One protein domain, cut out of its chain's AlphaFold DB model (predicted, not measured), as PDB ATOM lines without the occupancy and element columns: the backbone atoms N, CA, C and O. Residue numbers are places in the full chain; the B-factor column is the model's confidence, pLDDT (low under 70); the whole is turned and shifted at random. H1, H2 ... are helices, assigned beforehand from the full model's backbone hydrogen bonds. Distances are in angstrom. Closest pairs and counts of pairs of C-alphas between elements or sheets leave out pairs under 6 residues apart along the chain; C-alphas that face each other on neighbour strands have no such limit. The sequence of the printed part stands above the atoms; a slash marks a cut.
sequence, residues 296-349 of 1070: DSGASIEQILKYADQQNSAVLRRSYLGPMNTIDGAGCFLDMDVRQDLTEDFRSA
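What this domain is: This is residues 296 to 349 of the 1070 residues of an uncharacterized protein of Neonectria ditissima (UniProt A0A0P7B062). What shape is this? It is a loose, open run of four short helices, H1 and H2 at one end, a long link crossing to H3 at the far end, and H4 at a third corner. How much is helix? The class is all helix, but under half of the 54 printed residues are in named elements. How large is it? The radius of gyration of the C-alphas is 13.2 A, the spans 36 by 26 by 15 A.

Where its parts are: Where is H1? H1, residues 301 to 307, 9.8 A long, begins at C-alpha 301 (176.409, 261.055, 301.108). What follows? H2 is residues 313 to 319, 10.0 A, H3 residues 331 to 334, 5.3 A, and H4 residues 344 to 349, 8.5 A, ending at C-alpha 349 (161.080, 256.446, 278.594).

How they stand to each other: Which helices meet? H1 and H2 only just touch, with 3 pairs of C-alphas within 8 A, the closest Leu 305 and Ser 313, 7.1 A. They run the same way at a steep tilt of 64 degrees; H3 and H4 touch no helix. What of the backbones? Every O i to N i+4 pair is within hydrogen-bond range in H1 and H4, 2 of 3 in H2; H3 is too short for such a pair.

The domain as a whole: Is it cut? The printed part has no cut; the link from H2 to H3 is long, with 11 residues. Where is confidence low? Residues 311, 319 and 322 to 323 are under 70.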
ATOM      1  N   ASP A 296     168.541 256.574 297.239       75.12
ATOM      2  CA  ASP A 296     167.131 256.528 297.619       75.12
ATOM      3  C   ASP A 296     166.872 255.533 298.778       75.12
ATOM      4  O   ASP A 296     165.890 255.667 299.501       75.12
ATOM      5  N   SER A 297     167.812 254.618 299.058       75.88
ATOM      6  CA  SER A 297     167.819 253.750 300.251       75.88
ATOM      7  C   SER A 297     168.131 254.460 301.582       75.88
ATOM      8  O   SER A 297     168.228 253.803 302.619       75.88
ATOM      9  N   GLY A 298     168.324 255.784 301.577       75.12
ATOM     10  CA  GLY A 298     168.597 256.580 302.780       75.12
ATOM     11  C   GLY A 298     170.050 256.548 303.274       75.12
ATOM     12  O   GLY A 298     170.329 257.016 304.378       75.12
ATOM     13  N   ALA A 299     170.987 256.017 302.482       82.31
ATOM     14  CA  ALA A 299     172.409 256.027 302.824       82.31
ATOM     15  C   ALA A 299     172.989 257.457 302.870       82.31
ATOM     16  O   ALA A 299     172.579 258.350 302.126       82.31
ATOM     17  N   SER A 300     173.992 257.683 303.722       85.75
ATOM     18  CA  SER A 300     174.655 258.988 303.830       85.75
ATOM     19  C   SER A 300     175.445 259.328 302.560       85.75
ATOM     20  O   SER A 300     175.940 258.447 301.852       85.75
ATOM     21  N   ILE A 301     175.645 260.620 302.286       81.94
ATOM     22  CA  ILE A 301     176.409 261.055 301.108       81.94
ATOM     23  C   ILE A 301     177.862 260.550 301.137       81.94
ATOM     24  O   ILE A 301     178.438 260.276 300.089       81.94
ATOM     25  N   GLU A 302     178.438 260.342 302.322       82.19
ATOM     26  CA  GLU A 302     179.746 259.717 302.538       82.19
ATOM     27  C   GLU A 302     179.729 258.218 302.201       82.19
ATOM     28  O   GLU A 302     180.669 257.726 301.572       82.19
ATOM     29  N   GLN A 303     178.664 257.494 302.566       84.56
ATOM     30  CA  GLN A 303     178.478 256.084 302.202       84.56
ATOM     31  C   GLN A 303     178.309 255.926 300.684       84.56
ATOM     32  O   GLN A 303     178.994 255.100 300.078       84.56
ATOM     33  N   ILE A 304     177.484 256.772 300.055       84.25
ATOM     34  CA  ILE A 304     177.299 256.802 298.597       84.25
ATOM     35  C   ILE A 304     178.626 257.143 297.908       84.25
ATOM     36  O   ILE A 304     178.998 256.487 296.941       84.25
ATOM     37  N   LEU A 305     179.393 258.115 298.414       83.06
ATOM     38  CA  LEU A 305     180.717 258.462 297.878       83.06
ATOM     39  C   LEU A 305     181.743 257.328 298.028       83.06
ATOM     40  O   LEU A 305     182.533 257.116 297.101       83.06
ATOM     41  N   LYS A 306     181.709 256.566 299.133       82.06
ATOM     42  CA  LYS A 306     182.510 255.343 299.305       82.06
ATOM     43  C   LYS A 306     182.124 254.307 298.242       82.06
ATOM     44  O   LYS A 306     182.979 253.891 297.466       82.06
ATOM     45  N   TYR A 307     180.842 253.960 298.140       82.12
ATOM     46  CA  TYR A 307     180.328 253.000 297.154       82.12
ATOM     47  C   TYR A 307     180.593 253.434 295.694       82.12
ATOM     48  O   TYR A 307     180.900 252.614 294.830       82.12
ATOM     49  N   ALA A 308     180.565 254.739 295.420       79.00
ATOM     50  CA  ALA A 308     180.818 255.321 294.104       79.00
ATOM     51  C   ALA A 308     182.303 255.388 293.690       79.00
ATOM     52  O   ALA A 308     182.574 255.811 292.557       79.00
ATOM     53  N   ASP A 309     183.238 255.014 294.573       76.94
ATOM     54  CA  ASP A 309     184.691 255.255 294.495       76.94
ATOM     55  C   ASP A 309     185.063 256.733 294.231       76.94
ATOM     56  O   ASP A 309     185.938 257.061 293.428       76.94
ATOM     57  N   GLN A 310     184.367 257.675 294.880       74.69
ATOM     58  CA  GLN A 310     184.488 259.109 294.592       74.69
ATOM     59  C   GLN A 310     184.850 259.942 295.823       74.69
ATOM     60  O   GLN A 310     184.164 259.940 296.831       74.69
ATOM     61  N   GLN A 311     185.901 260.758 295.701       69.69
ATOM     62  CA  GLN A 311     186.293 261.747 296.719       69.69
ATOM     63  C   GLN A 311     185.550 263.094 296.591       69.69
ATOM     64  O   GLN A 311     185.797 264.008 297.371       69.69
ATOM     65  N   ASN A 312     184.710 263.282 295.565       73.62
ATOM     66  CA  ASN A 312     184.170 264.598 295.214       73.62
ATOM     67  C   ASN A 312     182.676 264.530 294.870       73.62
ATOM     68  O   ASN A 312     182.295 264.102 293.779       73.62
ATOM     69  N   SER A 313     181.838 265.043 295.774       76.88
ATOM     70  CA  SER A 313     180.379 265.146 295.617       76.88
ATOM     71  C   SER A 313     179.937 265.934 294.379       76.88
ATOM     72  O   SER A 313     178.870 265.669 293.830       76.88
ATOM     73  N   ALA A 314     180.761 266.852 293.862       76.81
ATOM     74  CA  ALA A 314     180.475 267.571 292.623       76.81
ATOM     75  C   ALA A 314     180.740 266.746 291.346       76.81
ATOM     76  O   ALA A 314     180.430 267.235 290.260       76.81
ATOM     77  N   VAL A 315     181.311 265.539 291.447       73.19
ATOM     78  CA  VAL A 315     181.338 264.546 290.355       73.19
ATOM     79  C   VAL A 315     180.075 263.692 290.429       73.19
ATOM     80  O   VAL A 315     179.319 263.657 289.459       73.19
ATOM     81  N   LEU A 316     179.776 263.131 291.607       73.94
ATOM     82  CA  LEU A 316     178.556 262.368 291.889       73.94
ATOM     83  C   LEU A 316     177.297 263.133 291.433       73.94
ATOM     84  O   LEU A 316     176.521 262.622 290.628       73.94
ATOM     85  N   ARG A 317     177.169 264.408 291.829       71.12
ATOM     86  CA  ARG A 317     176.037 265.288 291.478       71.12
ATOM     87  C   ARG A 317     175.994 265.769 290.016       71.12
ATOM     88  O   ARG A 317     174.977 266.303 289.596       71.12
ATOM     89  N   ARG A 318     177.082 265.660 289.242       71.75
ATOM     90  CA  ARG A 318     177.141 266.162 287.847       71.75
ATOM     91  C   ARG A 318     177.191 265.074 286.783       71.75
ATOM     92  O   ARG A 318     177.031 265.388 285.608       71.75
ATOM     93  N   SER A 319     177.510 263.842 287.163       67.50
ATOM     94  CA  SER A 319     177.814 262.765 286.213       67.50
ATOM     95  C   SER A 319     177.137 261.438 286.547       67.50
ATOM     96  O   SER A 319     177.244 260.510 285.752       67.50
ATOM     97  N   TYR A 320     176.444 261.344 287.685       70.00
ATOM     98  CA  TYR A 320     175.748 260.131 288.116       70.00
ATOM     99  C   TYR A 320     174.324 260.461 288.572       70.00
ATOM    100  O   TYR A 320     173.379 260.130 287.855       70.00
ATOM    101  N   LEU A 321     174.156 261.200 289.677       71.56
ATOM    102  CA  LEU A 321     172.836 261.694 290.090       71.56
ATOM    103  C   LEU A 321     172.219 262.521 288.950       71.56
ATOM    104  O   LEU A 321     172.904 263.325 288.311       71.56
ATOM    105  N   GLY A 322     170.953 262.247 288.633       65.50
ATOM    106  CA  GLY A 322     170.302 262.766 287.434       65.50
ATOM    107  C   GLY A 322     169.862 264.232 287.523       65.50
ATOM    108  O   GLY A 322     169.895 264.833 288.594       65.50
ATOM    109  N   PRO A 323     169.407 264.808 286.393       67.62
ATOM    110  CA  PRO A 323     168.659 266.066 286.400       67.62
ATOM    111  C   PRO A 323     167.223 265.884 286.924       67.62
ATOM    112  O   PRO A 323     166.599 266.855 287.340       67.62
ATOM    113  N   MET A 324     166.705 264.650 286.898       72.69
ATOM    114  CA  MET A 324     165.418 264.269 287.479       72.69
ATOM    115  C   MET A 324     165.507 264.305 289.008       72.69
ATOM    116  O   MET A 324     166.464 263.793 289.587       72.69
ATOM    117  N   ASN A 325     164.509 264.909 289.646       73.31
ATOM    118  CA  ASN A 325     164.406 265.018 291.098       73.31
ATOM    119  C   ASN A 325     163.633 263.816 291.662       73.31
ATOM    120  O   ASN A 325     162.479 263.635 291.289       73.31
ATOM    121  N   THR A 326     164.239 263.033 292.561       73.88
ATOM    122  CA  THR A 326     163.581 261.886 293.221       73.88
ATOM    123  C   THR A 326     162.699 262.284 294.409       73.88
ATOM    124  O   THR A 326     161.941 261.457 294.898       73.88
ATOM    125  N   ILE A 327     162.746 263.544 294.864       78.38
ATOM    126  CA  ILE A 327     161.900 264.026 295.966       78.38
ATOM    127  C   ILE A 327     160.458 264.216 295.480       78.38
ATOM    128  O   ILE A 327     160.196 265.122 294.681       78.38
ATOM    129  N   ASP A 328     159.522 263.452 296.047       83.88
ATOM    130  CA  ASP A 328     158.089 263.732 295.957       83.88
ATOM    131  C   ASP A 328     157.726 265.020 296.707       83.88
ATOM    132  O   ASP A 328     157.438 265.041 297.904       83.88
ATOM    133  N   GLY A 329     157.748 266.125 295.964       85.44
ATOM    134  CA  GLY A 329     157.353 267.442 296.451       85.44
ATOM    135  C   GLY A 329     155.846 267.613 296.665       85.44
ATOM    136  O   GLY A 329     155.462 268.646 297.206       85.44
ATOM    137  N   ALA A 330     155.003 266.658 296.254       86.44
ATOM    138  CA  ALA A 330     153.572 266.673 296.543       86.44
ATOM    139  C   ALA A 330     153.301 265.993 297.892       86.44
ATOM    140  O   ALA A 330     152.769 266.647 298.789       86.44
ATOM    141  N   GLY A 331     153.761 264.750 298.078       87.75
ATOM    142  CA  GLY A 331     153.670 264.029 299.352       87.75
ATOM    143  C   GLY A 331     154.314 264.806 300.504       87.75
ATOM    144  O   GLY A 331     153.644 265.127 301.485       87.75
ATOM    145  N   CYS A 332     155.560 265.266 300.319       87.00
ATOM    146  CA  CYS A 332     156.275 266.093 301.305       87.00
ATOM    147  C   CYS A 332     155.603 267.446 301.625       87.00
ATOM    148  O   CYS A 332     155.948 268.064 302.631       87.00
ATOM    149  N   PHE A 333     154.726 267.967 300.759       89.69
ATOM    150  CA  PHE A 333     154.038 269.249 300.982       89.69
ATOM    151  C   PHE A 333     152.651 269.075 301.610       89.69
ATOM    152  O   PHE A 333     152.192 269.962 302.329       89.69
ATOM    153  N   LEU A 334     151.990 267.950 301.333       92.62
ATOM    154  CA  LEU A 334     150.645 267.627 301.813       92.62
ATOM    155  C   LEU A 334     150.639 266.794 303.107       92.62
ATOM    156  O   LEU A 334     149.559 266.477 303.594       92.62
ATOM    157  N   ASP A 335     151.818 266.469 303.653       89.50
ATOM    158  CA  ASP A 335     152.008 265.575 304.809       89.50
ATOM    159  C   ASP A 335     151.419 264.170 304.551       89.50
ATOM    160  O   ASP A 335     150.715 263.585 305.371       89.50
ATOM    161  N   MET A 336     151.678 263.655 303.342       91.44
ATOM    162  CA  MET A 336     151.243 262.340 302.856       91.44
ATOM    163  C   MET A 336     152.440 261.403 302.648       91.44
ATOM    164  O   MET A 336     153.585 261.857 302.557       91.44
ATOM    165  N   ASP A 337     152.166 260.104 302.496       87.88
ATOM    166  CA  ASP A 337     153.174 259.089 302.169       87.88
ATOM    167  C   ASP A 337     154.009 259.489 300.939       87.88
ATOM    168  O   ASP A 337     153.493 259.701 299.840       87.88
ATOM    169  N   VAL A 338     155.321 259.612 301.148       82.69
ATOM    170  CA  VAL A 338     156.272 260.176 300.180       82.69
ATOM    171  C   VAL A 338     156.647 259.127 299.135       82.69
ATOM    172  O   VAL A 338     157.304 258.131 299.452       82.69
ATOM    173  N   ARG A 339     156.293 259.364 297.868       80.88
ATOM    174  CA  ARG A 339     156.664 258.472 296.758       80.88
ATOM    175  C   ARG A 339     158.160 258.530 296.429       80.88
ATOM    176  O   ARG A 339     158.784 259.587 296.472       80.88
ATOM    177  N   GLN A 340     158.723 257.383 296.045       74.38
ATOM    178  CA  GLN A 340     160.131 257.231 295.625       74.38
ATOM    179  C   GLN A 340     160.273 256.855 294.134       74.38
ATOM    180  O   GLN A 340     161.332 257.024 293.532       74.38
ATOM    181  N   ASP A 341     159.183 256.399 293.518       76.81
ATOM    182  CA  ASP A 341     159.083 255.857 292.158       76.81
ATOM    183  C   ASP A 341     158.856 256.925 291.067       76.81
ATOM    184  O   ASP A 341     158.980 256.644 289.878       76.81
ATOM    185  N   LEU A 342     158.598 258.188 291.440       78.38
ATOM    186  CA  LEU A 342     158.200 259.294 290.540       78.38
ATOM    187  C   LEU A 342     159.105 259.562 289.320       78.38
ATOM    188  O   LEU A 342     158.729 260.303 288.413       78.38
ATOM    189  N   THR A 343     160.322 259.025 289.309       77.62
ATOM    190  CA  THR A 343     161.295 259.209 288.220       77.62
ATOM    191  C   THR A 343     161.486 257.960 287.360       77.62
ATOM    192  O   THR A 343     162.303 257.990 286.443       77.62
ATOM    193  N   GLU A 344     160.798 256.856 287.647       77.75
ATOM    194  CA  GLU A 344     161.067 255.543 287.044       77.75
ATOM    195  C   GLU A 344     160.447 255.409 285.653       77.75
ATOM    196  O   GLU A 344     161.145 255.002 284.720       77.75
ATOM    197  N   ASP A 345     159.221 255.907 285.465       80.44
ATOM    198  CA  ASP A 345     158.590 256.062 284.148       80.44
ATOM    199  C   ASP A 345     159.448 256.929 283.214       80.44
ATOM    200  O   ASP A 345     159.810 256.515 282.112       80.44
ATOM    201  N   PHE A 346     159.855 258.118 283.675       80.44
ATOM    202  CA  PHE A 346     160.661 259.050 282.880       80.44
ATOM    203  C   PHE A 346     162.075 258.520 282.594       80.44
ATOM    204  O   PHE A 346     162.598 258.725 281.495       80.44
ATOM    205  N   ARG A 347     162.699 257.802 283.541       77.06
ATOM    206  CA  ARG A 347     163.962 257.083 283.295       77.06
ATOM    207  C   ARG A 347     163.773 256.005 282.228       77.06
ATOM    208  O   ARG A 347     164.559 255.965 281.281       77.06
ATOM    209  N   SER A 348     162.718 255.200 282.329       76.62
ATOM    210  CA  SER A 348     162.400 254.132 281.375       76.62
ATOM    211  C   SER A 348     162.099 254.669 279.972       76.62
ATOM    212  O   SER A 348     162.649 254.155 278.997       76.62
ATOM    213  N   ALA A 349     161.325 255.752 279.857       78.88
ATOM    214  CA  ALA A 349     161.080 256.446 278.594       78.88
ATOM    215  C   ALA A 349     162.387 256.972 277.969       78.88
ATOM    216  O   ALA A 349     162.643 256.753 276.783       78.88
TER     217      ALA A 349